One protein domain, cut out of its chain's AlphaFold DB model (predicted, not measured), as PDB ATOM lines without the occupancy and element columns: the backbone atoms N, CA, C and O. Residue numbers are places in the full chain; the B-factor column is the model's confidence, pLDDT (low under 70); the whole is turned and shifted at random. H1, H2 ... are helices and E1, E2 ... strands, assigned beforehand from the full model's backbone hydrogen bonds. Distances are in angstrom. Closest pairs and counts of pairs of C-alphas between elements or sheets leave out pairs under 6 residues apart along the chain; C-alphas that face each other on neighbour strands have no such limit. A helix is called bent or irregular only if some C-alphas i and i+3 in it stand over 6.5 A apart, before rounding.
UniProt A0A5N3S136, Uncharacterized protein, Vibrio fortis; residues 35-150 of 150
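Overview. This is residues 35 to 150 of the 150 residues of an uncharacterized protein of Vibrio fortis (UniProt A0A5N3S136). A twisted sheet of five strands is the backbone of this domain, with two helices side by side over one face, H1 above E1 and E2 and the longer H3 next to H1, and the short H2 on the opposite face over E1. The hairpin loop between E2 and E3 reaches out at one end of the longest axis, and the last turn of H3 lies toward the other. The printed part has 116 residues, with three named helices and five named strands in the order E1 H1 E2 E3 E4 H2 E5 H3. The sheet is mixed, in the order E3 E2 E1 E4 E5, and the class is mixed, helices and strands. The whole is compact, with a radius of gyration of the C-alphas of 13.3 A and spans of 42 by 37 by 22 A.

Along the chain. E1, residues 35 to 41, begins with C-alpha 35 at (221.563, 263.522, 143.149) and is 19.9 A long. H1, residues 46 to 57, measures 16.0 A. E2, residues 62 to 69, is 21.7 A long, and E3, residues 79 to 83, 13.5 A. E4, residues 97 to 104, measures 18.8 A and bends by 68 degrees at residue 100. H2, residues 106 to 111, is 9.7 A long and neither bent nor irregular, but only just: C-alphas 106 and 109 are 6.1 A apart. E5, residues 117 to 124, measures 18.5 A and bends by 76 degrees at residue 120. H3, residues 132 to 149, runs 24.7 A to C-alpha 149 at (213.985, 251.162, 153.681); it too is only just neither bent nor irregular, with C-alphas 146 and 149 6.3 A apart.

Arrangement. E1 and E2 are parallel, with N 38 and O 65 2.8 A apart, within hydrogen-bond range. E1 and E4 are parallel, with N 39 and O 102 at 2.8 A. E4 and E5 are parallel, with N 101 and O 120 at 2.8 A. E2 and E3 form an antiparallel hairpin, with N 66 and O 81 at 2.8 A. H1 is on the sheet at a height of 8.1 A, over E2 and E1; its closest C-alphas to E2 are those of Ala 51 and Cys 66, 6.3 A. On the local plane it runs along the strands, at 2 degrees to E1. H1 and H3 are on one face and touch, closest at the C-alphas of Ala 50 and Val 136, 6.1 A, the same way at a steep tilt of 37 degrees, only just past shallow. H2 is on the opposite face from H1, over E1 at a height of 6.7 A, across the strands at 73 degrees to E1 on the local plane; the C-alphas of Gly 40 and Ala 108 are 5.0 A apart. E1, H1, E2 and E4, H2, E5 are strand-helix-strand units, two parallel neighbour strands joined through a helix, each with a right-handed crossover. Every O i to N i+4 pair is within hydrogen-bond range in H1, 1 of 2 in H2 and 13 of 14 in H3.

Size, cuts and confidence. The two C-alphas farthest apart, those of Val 74 and Gly 150, the chain's last residue, are 44.2 A apart. The printed part has no cut. The link from E3 to E4, 13 residues, is long. The mean pLDDT of the printed part is 85.9; residues 72 to 75, 87 to 91 and 150 are under 70.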
ATOM      1  N   ARG A  35     220.736 262.373 142.800       91.88
ATOM      2  CA  ARG A  35     221.563 263.522 143.149       91.88
ATOM      3  C   ARG A  35     220.883 264.327 144.242       91.88
ATOM      4  O   ARG A  35     219.710 264.678 144.112       91.88
ATOM      5  N   ILE A  36     221.626 264.633 145.296       94.31
ATOM      6  CA  ILE A  36     221.160 265.455 146.410       94.31
ATOM      7  C   ILE A  36     221.955 266.754 146.416       94.31
ATOM      8  O   ILE A  36     223.183 266.732 146.344       94.31
ATOM      9  N   PHE A  37     221.256 267.877 146.523       94.12
ATOM     10  CA  PHE A  37     221.855 269.158 146.859       94.12
ATOM     11  C   PHE A  37     221.567 269.456 148.327       94.12
ATOM     12  O   PHE A  37     220.405 269.597 148.700       94.12
ATOM     13  N   VAL A  38     222.597 269.504 149.165       94.56
ATOM     14  CA  VAL A  38     222.487 269.897 150.573       94.56
ATOM     15  C   VAL A  38     222.949 271.338 150.687       94.56
ATOM     16  O   VAL A  38     224.052 271.676 150.268       94.56
ATOM     17  N   LEU A  39     222.094 272.182 151.238       93.19
ATOM     18  CA  LEU A  39     222.290 273.611 151.351       93.19
ATOM     19  C   LEU A  39     222.274 274.016 152.820       93.19
ATOM     20  O   LEU A  39     221.367 273.627 153.553       93.19
ATOM     21  N   GLY A  40     223.233 274.834 153.224       91.25
ATOM     22  CA  GLY A  40     223.223 275.505 154.521       91.25
ATOM     23  C   GLY A  40     223.972 276.819 154.458       91.25
ATOM     24  O   GLY A  40     224.400 277.256 153.386       91.25
ATOM     25  N   ASP A  41     224.135 277.444 155.609       87.31
ATOM     26  CA  ASP A  41     225.025 278.584 155.758       87.31
ATOM     27  C   ASP A  41     226.437 278.166 156.201       87.31
ATOM     28  O   ASP A  41     226.720 276.989 156.427       87.31
ATOM     29  N   THR A  42     227.356 279.130 156.241       84.31
ATOM     30  CA  THR A  42     228.712 278.969 156.790       84.31
ATOM     31  C   THR A  42     228.832 279.415 158.245       84.31
ATOM     32  O   THR A  42     229.944 279.403 158.774       84.31
ATOM     33  N   SER A  43     227.741 279.841 158.890       80.62
ATOM     34  CA  SER A  43     227.775 280.229 160.307       80.62
ATOM     35  C   SER A  43     227.989 279.016 161.218       80.62
ATOM     36  O   SER A  43     228.563 279.146 162.299       80.62
ATOM     37  N   ASN A  44     227.598 277.832 160.739       83.50
ATOM     38  CA  ASN A  44     227.828 276.532 161.355       83.50
ATOM     39  C   ASN A  44     228.277 275.493 160.303       83.50
ATOM     40  O   ASN A  44     228.381 275.780 159.108       83.50
ATOM     41  N   ASP A  45     228.572 274.270 160.747       89.38
ATOM     42  CA  ASP A  45     228.933 273.136 159.888       89.38
ATOM     43  C   ASP A  45     227.790 272.114 159.727       89.38
ATOM     44  O   ASP A  45     228.017 270.999 159.254       89.38
ATOM     45  N   LEU A  46     226.545 272.481 160.049       92.25
ATOM     46  CA  LEU A  46     225.413 271.547 160.097       92.25
ATOM     47  C   LEU A  46     225.073 270.953 158.727       92.25
ATOM     48  O   LEU A  46     224.768 269.765 158.634       92.25
ATOM     49  N   ALA A  47     225.153 271.735 157.647       93.19
ATOM     50  CA  ALA A  47     224.940 271.213 156.293       93.19
ATOM     51  C   ALA A  47     226.034 270.224 155.873       93.19
ATOM     52  O   ALA A  47     225.743 269.197 155.252       93.19
ATOM     53  N   LEU A  48     227.283 270.498 156.259       94.31
ATOM     54  CA  LEU A  48     228.393 269.584 156.025       94.31
ATOM     55  C   LEU A  48     228.200 268.289 156.819       94.31
ATOM     56  O   LEU A  48     228.310 267.196 156.261       94.31
ATOM     57  N   PHE A  49     227.858 268.415 158.097       95.31
ATOM     58  CA  PHE A  49     227.565 267.290 158.968       95.31
ATOM     59  C   PHE A  49     226.397 266.447 158.428       95.31
ATOM     60  O   PHE A  49     226.516 265.227 158.311       95.31
ATOM     61  N   ALA A  50     225.307 267.082 157.993       95.38
ATOM     62  CA  ALA A  50     224.178 266.427 157.339       95.38
ATOM     63  C   ALA A  50     224.605 265.633 156.096       95.38
ATOM     64  O   ALA A  50     224.231 264.467 155.949       95.38
ATOM     65  N   ALA A  51     225.410 266.236 155.217       95.31
ATOM     66  CA  ALA A  51     225.900 265.582 154.008       95.31
ATOM     67  C   ALA A  51     226.785 264.364 154.326       95.31
ATOM     68  O   ALA A  51     226.606 263.308 153.715       95.31
ATOM     69  N   GLN A  52     227.668 264.469 155.324       95.31
ATOM     70  CA  GLN A  52     228.491 263.351 155.800       95.31
ATOM     71  C   GLN A  52     227.641 262.220 156.389       95.31
ATOM     72  O   GLN A  52     227.846 261.053 156.061       95.31
ATOM     73  N   GLN A  53     226.661 262.549 157.234       95.75
ATOM     74  CA  GLN A  53     225.762 261.556 157.824       95.75
ATOM     75  C   GLN A  53     224.926 260.845 156.754       95.75
ATOM     76  O   GLN A  53     224.746 259.629 156.830       95.75
ATOM     77  N   LEU A  54     224.447 261.577 155.743       94.56
ATOM     78  CA  LEU A  54     223.744 260.998 154.599       94.56
ATOM     79  C   LEU A  54     224.644 260.050 153.807       94.56
ATOM     80  O   LEU A  54     224.214 258.937 153.512       94.56
ATOM     81  N   ASP A  55     225.877 260.451 153.496       92.81
ATOM     82  CA  ASP A  55     226.820 259.617 152.747       92.81
ATOM     83  C   ASP A  55     227.162 258.320 153.492       92.81
ATOM     84  O   ASP A  55     227.006 257.224 152.943       92.81
ATOM     85  N   ILE A  56     227.530 258.439 154.774       91.75
ATOM     86  CA  ILE A  56     227.890 257.307 155.638       91.75
ATOM     87  C   ILE A  56     226.710 256.347 155.776       91.75
ATOM     88  O   ILE A  56     226.842 255.149 155.522       91.75
ATOM     89  N   LYS A  57     225.544 256.857 156.184       91.75
ATOM     90  CA  LYS A  57     224.402 256.003 156.521       91.75
ATOM     91  C   LYS A  57     223.680 255.461 155.290       91.75
ATOM     92  O   LYS A  57     223.115 254.370 155.344       91.75
ATOM     93  N   CYS A  58     223.730 256.177 154.168       88.50
ATOM     94  CA  CYS A  58     223.197 255.696 152.897       88.50
ATOM     95  C   CYS A  58     224.256 254.981 152.047       88.50
ATOM     96  O   CYS A  58     223.990 254.748 150.874       88.50
ATOM     97  N   TYR A  59     225.433 254.637 152.586       84.62
ATOM     98  CA  TYR A  59     226.488 253.875 151.900       84.62
ATOM     99  C   TYR A  59     226.828 254.389 150.483       84.62
ATOM    100  O   TYR A  59     226.997 253.596 149.553       84.62
ATOM    101  N   GLY A  60     226.864 255.711 150.282       80.31
ATOM    102  CA  GLY A  60     227.143 256.312 148.970       80.31
ATOM    103  C   GLY A  60     226.119 255.973 147.870       80.31
ATOM    104  O   GLY A  60     226.447 255.992 146.680       80.31
ATOM    105  N   HIS A  61     224.875 255.630 148.233       86.25
ATOM    106  CA  HIS A  61     223.780 255.406 147.275       86.25
ATOM    107  C   HIS A  61     223.360 256.678 146.521       86.25
ATOM    108  O   HIS A  61     222.721 256.585 145.467       86.25
ATOM    109  N   PHE A  62     223.714 257.843 147.057       89.94
ATOM    110  CA  PHE A  62     223.400 259.156 146.513       89.94
ATOM    111  C   PHE A  62     224.676 259.892 146.127       89.94
ATOM    112  O   PHE A  62     225.696 259.774 146.800       89.94
ATOM    113  N   ASP A  63     224.581 260.689 145.073       91.88
ATOM    114  CA  ASP A  63     225.614 261.642 144.695       91.88
ATOM    115  C   ASP A  63     225.263 262.986 145.341       91.88
ATOM    116  O   ASP A  63     224.267 263.616 144.976       91.88
ATOM    117  N   ILE A  64     226.039 263.411 146.340       93.69
ATOM    118  CA  ILE A  64     225.694 264.563 147.181       93.69
ATOM    119  C   ILE A  64     226.609 265.738 146.852       93.69
ATOM    120  O   ILE A  64     227.831 265.604 146.863       93.69
ATOM    121  N   VAL A  65     226.013 266.901 146.601       93.88
ATOM    122  CA  VAL A  65     226.701 268.194 146.558       93.88
ATOM    123  C   VAL A  65     226.262 268.983 147.782       93.88
ATOM    124  O   VAL A  65     225.086 269.305 147.912       93.88
ATOM    125  N   CYS A  66     227.193 269.274 148.679       93.81
ATOM    126  CA  CYS A  66     226.988 270.139 149.830       93.81
ATOM    127  C   CYS A  66     227.490 271.543 149.501       93.81
ATOM    128  O   CYS A  66     228.642 271.698 149.093       93.81
ATOM    129  N   TYR A  67     226.646 272.550 149.700       91.81
ATOM    130  CA  TYR A  67     226.969 273.953 149.494       91.81
ATOM    131  C   TYR A  67     226.638 274.768 150.744       91.81
ATOM    132  O   TYR A  67     225.480 274.848 151.155       91.81
ATOM    133  N   SER A  68     227.664 275.383 151.328       90.25
ATOM    134  CA  SER A  68     227.521 276.310 152.453       90.25
ATOM    135  C   SER A  68     227.662 277.744 151.953       90.25
ATOM    136  O   SER A  68     228.700 278.108 151.383       90.25
ATOM    137  N   ILE A  69     226.621 278.549 152.164       88.00
ATOM    138  CA  ILE A  69     226.526 279.941 151.717       88.00
ATOM    139  C   ILE A  69     227.035 280.894 152.808       88.00
ATOM    140  O   ILE A  69     226.601 280.776 153.952       88.00
ATOM    141  N   PRO A  70     227.885 281.877 152.462       85.75
ATOM    142  CA  PRO A  70     228.263 282.967 153.353       85.75
ATOM    143  C   PRO A  70     227.052 283.710 153.908       85.75
ATOM    144  O   PRO A  70     226.261 284.263 153.146       85.75
ATOM    145  N   THR A  71     226.940 283.762 155.231       78.69
ATOM    146  CA  THR A  71     225.922 284.551 155.946       78.69
ATOM    147  C   THR A  71     226.375 285.967 156.245       78.69
ATOM    148  O   THR A  71     225.541 286.865 156.381       78.69
ATOM    149  N   SER A  72     227.687 286.195 156.338       67.81
ATOM    150  CA  SER A  72     228.252 287.520 156.575       67.81
ATOM    151  C   SER A  72     229.122 287.998 155.412       67.81
ATOM    152  O   SER A  72     229.733 287.224 154.675       67.81
ATOM    153  N   ALA A  73     229.193 289.321 155.243       60.91
ATOM    154  CA  ALA A  73     229.969 289.957 154.180       60.91
ATOM    155  C   ALA A  73     231.490 289.975 154.444       60.91
ATOM    156  O   ALA A  73     232.251 290.399 153.573       60.91
ATOM    157  N   VAL A  74     231.958 289.565 155.633       59.44
ATOM    158  CA  VAL A  74     233.357 289.751 156.045       59.44
ATOM    159  C   VAL A  74     234.019 288.407 156.333       59.44
ATOM    160  O   VAL A  74     233.876 287.838 157.405       59.44
ATOM    161  N   GLY A  75     234.815 287.930 155.374       63.62
ATOM    162  CA  GLY A  75     235.758 286.823 155.572       63.62
ATOM    163  C   GLY A  75     235.196 285.414 155.364       63.62
ATOM    164  O   GLY A  75     235.988 284.498 155.132       63.62
ATOM    165  N   GLU A  76     233.875 285.234 155.360       73.69
ATOM    166  CA  GLU A  76     233.245 283.959 155.008       73.69
ATOM    167  C   GLU A  76     233.370 283.687 153.506       73.69
ATOM    168  O   GLU A  76     233.093 284.535 152.654       73.69
ATOM    169  N   ARG A  77     233.821 282.478 153.169       79.44
ATOM    170  CA  ARG A  77     233.882 282.002 151.788       79.44
ATOM    171  C   ARG A  77     232.900 280.868 151.626       79.44
ATOM    172  O   ARG A  77     232.853 279.968 152.458       79.44
ATOM    173  N   ALA A  78     232.169 280.903 150.519       84.44
ATOM    174  CA  ALA A  78     231.303 279.802 150.159       84.44
ATOM    175  C   ALA A  78     232.140 278.526 150.033       84.44
ATOM    176  O   ALA A  78     233.260 278.565 149.508       84.44
ATOM    177  N   SER A  79     231.605 277.409 150.513       87.69
ATOM    178  CA  SER A  79     232.292 276.123 150.441       87.69
ATOM    179  C   SER A  79     231.421 275.101 149.729       87.69
ATOM    180  O   SER A  79     230.207 275.066 149.919       87.69
ATOM    181  N   VAL A  80     232.050 274.303 148.867       90.25
ATOM    182  CA  VAL A  80     231.398 273.233 148.111       90.25
ATOM    183  C   VAL A  80     232.145 271.946 148.402       90.25
ATOM    184  O   VAL A  80     233.367 271.894 148.256       90.25
ATOM    185  N   GLN A  81     231.415 270.913 148.801       90.38
ATOM    186  CA  GLN A  81     231.955 269.581 149.055       90.38
ATOM    187  C   GLN A  81     231.085 268.533 148.373       90.38
ATOM    188  O   GLN A  81     229.882 268.726 148.206       90.38
ATOM    189  N   THR A  82     231.690 267.425 147.957       91.56
ATOM    190  CA  THR A  82     230.984 266.326 147.295       91.56
ATOM    191  C   THR A  82     231.185 265.018 148.027       91.56
ATOM    192  O   THR A  82     232.274 264.749 148.527       91.56
ATOM    193  N   PHE A  83     230.135 264.202 148.040       89.81
ATOM    194  CA  PHE A  83     230.128 262.875 148.649       89.81
ATOM    195  C   PHE A  83     229.504 261.841 147.701       89.81
ATOM    196  O   PHE A  83     228.903 262.195 146.676       89.81
ATOM    197  N   GLY A  84     229.642 260.559 148.040       86.19
ATOM    198  CA  GLY A  84     229.181 259.448 147.214       86.19
ATOM    199  C   GLY A  84     230.099 259.165 146.023       86.19
ATOM    200  O   GLY A  84     231.315 259.047 146.166       86.19
ATOM    201  N   GLY A  85     229.518 259.008 144.829       80.88
ATOM    202  CA  GLY A  85     230.258 258.704 143.597       80.88
ATOM    203  C   GLY A  85     230.811 259.910 142.846       80.88
ATOM    204  O   GLY A  85     231.347 259.739 141.752       80.88
ATOM    205  N   LEU A  86     230.645 261.118 143.381       79.44
ATOM    206  CA  LEU A  86     231.108 262.351 142.752       79.44
ATOM    207  C   LEU A  86     232.600 262.558 143.025       79.44
ATOM    208  O   LEU A  86     232.980 263.008 144.103       79.44
ATOM    209  N   GLU A  87     233.443 262.288 142.027       65.81
ATOM    210  CA  GLU A  87     234.886 262.554 142.127       65.81
ATOM    211  C   GLU A  87     235.206 264.056 142.172       65.81
ATOM    212  O   GLU A  87     236.197 264.445 142.788       65.81
ATOM    213  N   LYS A  88     234.374 264.893 141.532       66.44
ATOM    214  CA  LYS A  88     234.416 266.365 141.554       66.44
ATOM    215  C   LYS A  88     233.121 266.945 140.988       66.44
ATOM    216  O   LYS A  88     232.473 266.338 140.136       66.44
ATOM    217  N   VAL A  89     232.774 268.155 141.419       69.69
ATOM    218  CA  VAL A  89     231.793 268.980 140.707       69.69
ATOM    219  C   VAL A  89     232.445 269.504 139.428       69.69
ATOM    220  O   VAL A  89     233.327 270.357 139.495       69.69
ATOM    221  N   GLU A  90     232.020 269.016 138.267       58.69
ATOM    222  CA  GLU A  90     232.386 269.627 136.987       58.69
ATOM    223  C   GLU A  90     231.334 270.667 136.576       58.69
ATOM    224  O   GLU A  90     230.141 270.368 136.508       58.69
ATOM    225  N   GLY A  91     231.779 271.895 136.290       68.12
ATOM    226  CA  GLY A  91     230.919 272.990 135.834       68.12
ATOM    227  C   GLY A  91     230.174 273.733 136.948       68.12
ATOM    228  O   GLY A  91     230.555 273.698 138.117       68.12
ATOM    229  N   ASP A  92     229.121 274.455 136.562       75.44
ATOM    230  CA  ASP A  92     228.287 275.225 137.485       75.44
ATOM    231  C   ASP A  92     227.255 274.313 138.169       75.44
ATOM    232  O   ASP A  92     226.205 273.994 137.605       75.44
ATOM    233  N   PHE A  93     227.552 273.872 139.395       79.62
ATOM    234  CA  PHE A  93     226.623 273.052 140.183       79.62
ATOM    235  C   PHE A  93     225.297 273.754 140.458       79.62
ATOM    236  O   PHE A  93     224.272 273.086 140.590       79.62
ATOM    237  N   SER A  94     225.298 275.085 140.533       76.69
ATOM    238  CA  SER A  94     224.100 275.857 140.854       76.69
ATOM    239  C   SER A  94     223.087 275.864 139.701       76.69
ATOM    240  O   SER A  94     221.897 276.045 139.933       76.69
ATOM    241  N   ALA A  95     223.523 275.538 138.478       76.06
ATOM    242  CA  ALA A  95     222.664 275.331 137.309       76.06
ATOM    243  C   ALA A  95     222.227 273.859 137.111       76.06
ATOM    244  O   ALA A  95     221.590 273.518 136.111       76.06
ATOM    245  N   GLY A  96     222.580 272.963 138.038       83.38
ATOM    246  CA  GLY A  96     222.261 271.540 137.959       83.38
ATOM    247  C   GLY A  96     220.796 271.199 138.265       83.38
ATOM    248  O   GLY A  96     220.068 271.953 138.912       83.38
ATOM    249  N   HIS A  97     220.379 270.009 137.822       89.62
ATOM    250  CA  HIS A  97     219.153 269.356 138.289       89.62
ATOM    251  C   HIS A  97     219.468 268.268 139.324       89.62
ATOM    252  O   HIS A  97     220.392 267.463 139.118       89.62
ATOM    253  N   TYR A  98     218.679 268.245 140.399       92.38
ATOM    254  CA  TYR A  98     218.825 267.356 141.550       92.38
ATOM    255  C   TYR A  98     217.504 266.654 141.881       92.38
ATOM    256  O   TYR A  98     216.438 267.254 141.846       92.38
ATOM    257  N   ASP A  99     217.554 265.383 142.270       93.75
ATOM    258  CA  ASP A  99     216.349 264.659 142.691       93.75
ATOM    259  C   ASP A  99     215.813 265.202 144.028       93.75
ATOM    260  O   ASP A  99     214.611 265.173 144.300       93.75
ATOM    261  N   LEU A 100     216.714 265.671 144.894       94.50
ATOM    262  CA  LEU A 100     216.401 266.159 146.233       94.50
ATOM    263  C   LEU A 100     217.216 267.419 146.537       94.50
ATOM    264  O   LEU A 100     218.440 267.411 146.417       94.50
ATOM    265  N   LEU A 101     216.539 268.469 146.990       94.12
ATOM    266  CA  LEU A 101     217.136 269.631 147.635       94.12
ATOM    267  C   LEU A 101     216.871 269.530 149.141       94.12
ATOM    268  O   LEU A 101     215.720 269.396 149.553       94.12
ATOM    269  N   ILE A 102     217.917 269.570 149.956       95.12
ATOM    270  CA  ILE A 102     217.837 269.567 151.419       95.12
ATOM    271  C   ILE A 102     218.391 270.892 151.911       95.12
ATOM    272  O   ILE A 102     219.516 271.241 151.573       95.12
ATOM    273  N   THR A 103     217.628 271.615 152.719       93.44
ATOM    274  CA  THR A 103     218.078 272.872 153.322       93.44
ATOM    275  C   THR A 103     218.165 272.703 154.831       93.44
ATOM    276  O   THR A 103     217.159 272.386 155.473       93.44
ATOM    277  N   VAL A 104     219.355 272.910 155.380       90.31
ATOM    278  CA  VAL A 104     219.675 272.836 156.806       90.31
ATOM    279  C   VAL A 104     219.876 274.276 157.274       90.31
ATOM    280  O   VAL A 104     220.944 274.831 157.045       90.31
ATOM    281  N   SER A 105     218.825 274.874 157.845       80.94
ATOM    282  CA  SER A 105     218.566 276.325 158.018       80.94
ATOM    283  C   SER A 105     217.566 276.910 157.011       80.94
ATOM    284  O   SER A 105     217.610 276.656 155.803       80.94
ATOM    285  N   LEU A 106     216.662 277.748 157.532       73.69
ATOM    286  CA  LEU A 106     215.688 278.527 156.762       73.69
ATOM    287  C   LEU A 106     216.336 279.668 155.970       73.69
ATOM    288  O   LEU A 106     215.830 280.042 154.911       73.69
ATOM    289  N   ASN A 107     217.446 280.218 156.459       76.31
ATOM    290  CA  ASN A 107     218.091 281.370 155.834       76.31
ATOM    291  C   ASN A 107     218.821 280.964 154.551       76.31
ATOM    292  O   ASN A 107     218.811 281.700 153.563       76.31
ATOM    293  N   ALA A 108     219.390 279.756 154.524       76.38
ATOM    294  CA  ALA A 108     220.200 279.279 153.411       76.38
ATOM    295  C   ALA A 108     219.432 279.249 152.075       76.38
ATOM    296  O   ALA A 108     219.967 279.660 151.043       76.38
ATOM    297  N   ILE A 109     218.152 278.850 152.084       80.56
ATOM    298  CA  ILE A 109     217.346 278.786 150.852       80.56
ATOM    299  C   ILE A 109     217.071 280.162 150.236       80.56
ATOM    300  O   ILE A 109     216.864 280.268 149.031       80.56
ATOM    301  N   GLN A 110     217.047 281.217 151.049       79.44
ATOM    302  CA  GLN A 110     216.757 282.571 150.574       79.44
ATOM    303  C   GLN A 110     217.989 283.230 149.949       79.44
ATOM    304  O   GLN A 110     217.854 284.158 149.155       79.44
ATOM    305  N   MET A 111     219.183 282.751 150.301       76.62
ATOM    306  CA  MET A 111     220.453 283.326 149.864       76.62
ATOM    307  C   MET A 111     221.027 282.652 148.612       76.62
ATOM    308  O   MET A 111     221.932 283.200 147.985       76.62
ATOM    309  N   VAL A 112     220.527 281.473 148.229       78.62
ATOM    310  CA  VAL A 112     221.044 280.751 147.061       78.62
ATOM    311  C   VAL A 112     220.574 281.406 145.759       78.62
ATOM    312  O   VAL A 112     219.383 281.522 145.479       78.62
ATOM    313  N   SER A 113     221.529 281.846 144.942       75.62
ATOM    314  CA  SER A 113     221.269 282.394 143.611       75.62
ATOM    315  C   SER A 113     222.469 282.127 142.688       75.62
ATOM    316  O   SER A 113     223.569 282.582 143.009       75.62
ATOM    317  N   PRO A 114     222.284 281.458 141.533       79.75
ATOM    318  CA  PRO A 114     221.019 280.923 141.030       79.75
ATOM    319  C   PRO A 114     220.563 279.681 141.813       79.75
ATOM    320  O   PRO A 114     221.370 278.925 142.351       79.75
ATOM    321  N   MET A 115     219.246 279.492 141.898       82.62
ATOM    322  CA  MET A 115     218.649 278.337 142.568       82.62
ATOM    323  C   MET A 115     218.710 277.110 141.642       82.62
ATOM    324  O   MET A 115     218.187 277.197 140.524       82.62
ATOM    325  N   PRO A 116     219.289 275.972 142.072       87.69
ATOM    326  CA  PRO A 116     219.249 274.745 141.285       87.69
ATOM    327  C   PRO A 116     217.816 274.245 141.096       87.69
ATOM    328  O   PRO A 116     216.918 274.528 141.892       87.69
ATOM    329  N   THR A 117     217.596 273.450 140.050       91.50
ATOM    330  CA  THR A 117     216.293 272.801 139.840       91.50
ATOM    331  C   THR A 117     216.217 271.498 140.629       91.50
ATOM    332  O   THR A 117     217.212 270.776 140.736       91.50
ATOM    333  N   TYR A 118     215.041 271.178 141.173       93.12
ATOM    334  CA  TYR A 118     214.853 269.985 141.996       93.12
ATOM    335  C   TYR A 118     213.455 269.373 141.877       93.12
ATOM    336  O   TYR A 118     212.482 270.088 141.644       93.12
ATOM    337  N   ASP A 119     213.354 268.057 142.094       94.19
ATOM    338  CA  ASP A 119     212.063 267.348 142.126       94.19
ATOM    339  C   ASP A 119     211.359 267.463 143.485       94.19
ATOM    340  O   ASP A 119     210.130 267.554 143.558       94.19
ATOM    341  N   LYS A 120     212.120 267.418 144.587       94.12
ATOM    342  CA  LYS A 120     211.585 267.537 145.952       94.12
ATOM    343  C   LYS A 120     212.500 268.365 146.836       94.12
ATOM    344  O   LYS A 120     213.718 268.286 146.728       94.12
ATOM    345  N   LEU A 121     211.877 269.081 147.763       92.88
ATOM    346  CA  LEU A 121     212.532 269.912 148.762       92.88
ATOM    347  C   LEU A 121     212.256 269.360 150.161       92.88
ATOM    348  O   LEU A 121     211.108 269.067 150.499       92.88
ATOM    349  N   LEU A 122     213.310 269.206 150.958       93.62
ATOM    350  CA  LEU A 122     213.262 268.835 152.366       93.62
ATOM    351  C   LEU A 122     213.846 269.979 153.193       93.62
ATOM    352  O   LEU A 122     215.003 270.351 153.018       93.62
ATOM    353  N   PHE A 123     213.041 270.508 154.105       91.75
ATOM    354  CA  PHE A 123     213.471 271.527 155.054       91.75
ATOM    355  C   PHE A 123     213.791 270.884 156.395       91.75
ATOM    356  O   PHE A 123     212.909 270.276 157.005       91.75
ATOM    357  N   TRP A 124     215.029 271.034 156.851       92.44
ATOM    358  CA  TRP A 124     215.470 270.645 158.187       92.44
ATOM    359  C   TRP A 124     215.669 271.923 159.008       92.44
ATOM    360  O   TRP A 124     216.734 272.540 158.981       92.44
ATOM    361  N   ASP A 125     214.594 272.358 159.676       84.81
ATOM    362  CA  ASP A 125     214.622 273.477 160.628       84.81
ATOM    363  C   ASP A 125     215.200 272.975 161.956       84.81
ATOM    364  O   ASP A 125     214.502 272.327 162.737       84.81
ATOM    365  N   VAL A 126     216.495 273.219 162.161       84.69
ATOM    366  CA  VAL A 126     217.257 272.774 163.341       84.69
ATOM    367  C   VAL A 126     217.632 273.931 164.273       84.69
ATOM    368  O   VAL A 126     218.009 273.697 165.408       84.69
ATOM    369  N   GLU A 127     217.429 275.190 163.872       74.19
ATOM    370  CA  GLU A 127     217.856 276.378 164.645       74.19
ATOM    371  C   GLU A 127     217.083 276.576 165.966       74.19
ATOM    372  O   GLU A 127     217.433 277.416 166.793       74.19
ATOM    373  N   LYS A 128     215.976 275.848 166.160       76.69
ATOM    374  CA  LYS A 128     215.126 275.938 167.361       76.69
ATOM    375  C   LYS A 128     215.282 274.753 168.311       76.69
ATOM    376  O   LYS A 128     214.567 274.700 169.313       76.69
ATOM    377  N   THR A 129     216.136 273.786 167.989       82.38
ATOM    378  CA  THR A 129     216.352 272.605 168.835       82.38
ATOM    379  C   THR A 129     217.437 272.860 169.873       82.38
ATOM    380  O   THR A 129     218.346 273.646 169.634       82.38
ATOM    381  N   GLU A 130     217.344 272.199 171.032       83.94
ATOM    382  CA  GLU A 130     218.358 272.316 172.095       83.94
ATOM    383  C   GLU A 130     219.733 271.795 171.646       83.94
ATOM    384  O   GLU A 130     220.751 272.354 172.045       83.94
ATOM    385  N   ASP A 131     219.748 270.764 170.792       90.69
ATOM    386  CA  ASP A 131     220.944 270.226 170.143       90.69
ATOM    387  C   ASP A 131     220.702 270.072 168.632       90.69
ATOM    388  O   ASP A 131     219.934 269.223 168.170       90.69
ATOM    389  N   GLU A 132     221.352 270.938 167.856       91.75
ATOM    390  CA  GLU A 132     221.212 271.006 166.401       91.75
ATOM    391  C   GLU A 132     221.810 269.774 165.699       91.75
ATOM    392  O   GLU A 132     221.292 269.337 164.666       91.75
ATOM    393  N   TYR A 133     222.866 269.168 166.255       93.25
ATOM    394  CA  TYR A 133     223.501 267.986 165.666       93.25
ATOM    395  C   TYR A 133     222.635 266.746 165.863       93.25
ATOM    396  O   TYR A 133     222.452 265.973 164.915       93.25
ATOM    397  N   ASP A 134     222.046 266.577 167.048       93.81
ATOM    398  CA  ASP A 134     221.087 265.499 167.298       93.81
ATOM    399  C   ASP A 134     219.856 265.639 166.392       93.81
ATOM    400  O   ASP A 134     219.435 264.662 165.761       93.81
ATOM    401  N   ALA A 135     219.347 266.859 166.200       93.50
ATOM    402  CA  ALA A 135     218.253 267.120 165.266       93.50
ATOM    403  C   ALA A 135     218.618 266.762 163.810       93.50
ATOM    404  O   ALA A 135     217.800 266.194 163.074       93.50
ATOM    405  N   VAL A 136     219.853 267.035 163.370       94.69
ATOM    406  CA  VAL A 136     220.346 266.570 162.061       94.69
ATOM    407  C   VAL A 136     220.394 265.039 162.008       94.69
ATOM    408  O   VAL A 136     219.944 264.450 161.021       94.69
ATOM    409  N   ILE A 137     220.886 264.369 163.054       94.88
ATOM    410  CA  ILE A 137     220.945 262.899 163.119       94.88
ATOM    411  C   ILE A 137     219.544 262.284 162.990       94.88
ATOM    412  O   ILE A 137     219.372 261.318 162.235       94.88
ATOM    413  N   GLU A 138     218.553 262.832 163.692       94.25
ATOM    414  CA  GLU A 138     217.157 262.394 163.619       94.25
ATOM    415  C   GLU A 138     216.569 262.588 162.221       94.25
ATOM    416  O   GLU A 138     215.990 261.652 161.658       94.25
ATOM    417  N   ASN A 139     216.789 263.757 161.614       95.06
ATOM    418  CA  ASN A 139     216.354 264.042 160.249       95.06
ATOM    419  C   ASN A 139     216.967 263.072 159.229       95.06
ATOM    420  O   ASN A 139     216.269 262.583 158.337       95.06
ATOM    421  N   VAL A 140     218.247 262.718 159.385       95.12
ATOM    422  CA  VAL A 140     218.905 261.708 158.545       95.12
ATOM    423  C   VAL A 140     218.306 260.317 158.777       95.12
ATOM    424  O   VAL A 140     218.075 259.579 157.818       95.12
ATOM    425  N   ASN A 141     218.005 259.939 160.020       94.25
ATOM    426  CA  ASN A 141     217.350 258.658 160.308       94.25
ATOM    427  C   ASN A 141     215.953 258.586 159.672       94.25
ATOM    428  O   ASN A 141     215.601 257.578 159.049       94.25
ATOM    429  N   PHE A 142     215.180 259.671 159.762       92.94
ATOM    430  CA  PHE A 142     213.888 259.777 159.092       92.94
ATOM    431  C   PHE A 142     214.043 259.695 157.568       92.94
ATOM    432  O   PHE A 142     213.317 258.947 156.908       92.94
ATOM    433  N   PHE A 143     215.036 260.389 157.006       94.06
ATOM    434  CA  PHE A 143     215.371 260.308 155.588       94.06
ATOM    435  C   PHE A 143     215.636 258.864 155.150       94.06
ATOM    436  O   PHE A 143     215.035 258.398 154.179       94.06
ATOM    437  N   MET A 144     216.472 258.126 155.884       91.75
ATOM    438  CA  MET A 144     216.748 256.722 155.581       91.75
ATOM    439  C   MET A 144     215.482 255.871 155.593       91.75
ATOM    440  O   MET A 144     215.274 255.076 154.676       91.75
ATOM    441  N   SER A 145     214.623 256.042 156.602       88.19
ATOM    442  CA  SER A 145     213.381 255.268 156.700       88.19
ATOM    443  C   SER A 145     212.533 255.411 155.432       88.19
ATOM    444  O   SER A 145     212.091 254.416 154.868       88.19
ATOM    445  N   ARG A 146     212.429 256.637 154.904       88.38
ATOM    446  CA  ARG A 146     211.604 256.969 153.739       88.38
ATOM    447  C   ARG A 146     212.241 256.619 152.395       88.38
ATOM    448  O   ARG A 146     211.524 256.299 151.449       88.38
ATOM    449  N   TYR A 147     213.559 256.770 152.265       85.75
ATOM    450  CA  TYR A 147     214.239 256.708 150.965       85.75
ATOM    451  C   TYR A 147     215.125 255.474 150.773       85.75
ATOM    452  O   TYR A 147     215.430 255.151 149.624       85.75
ATOM    453  N   MET A 148     215.501 254.781 151.851       80.94
ATOM    454  CA  MET A 148     216.320 253.562 151.804       80.94
ATOM    455  C   MET A 148     215.520 252.303 152.139       80.94
ATOM    456  O   MET A 148     215.682 251.291 151.458       80.94
ATOM    457  N   TYR A 149     214.670 252.355 153.167       75.94
ATOM    458  CA  TYR A 149     213.985 251.162 153.681       75.94
ATOM    459  C   TYR A 149     212.537 251.008 153.199       75.94
ATOM    460  O   TYR A 149     212.112 249.869 153.008       75.94
ATOM    461  N   GLY A 150     211.852 252.115 152.887       55.56
ATOM    462  CA  GLY A 150     210.501 252.114 152.316       55.56
ATOM    463  C   GLY A 150     209.415 252.111 153.376       55.56
ATOM    464  O   GLY A 150     209.247 251.065 154.038       55.56
TER     465      GLY A 150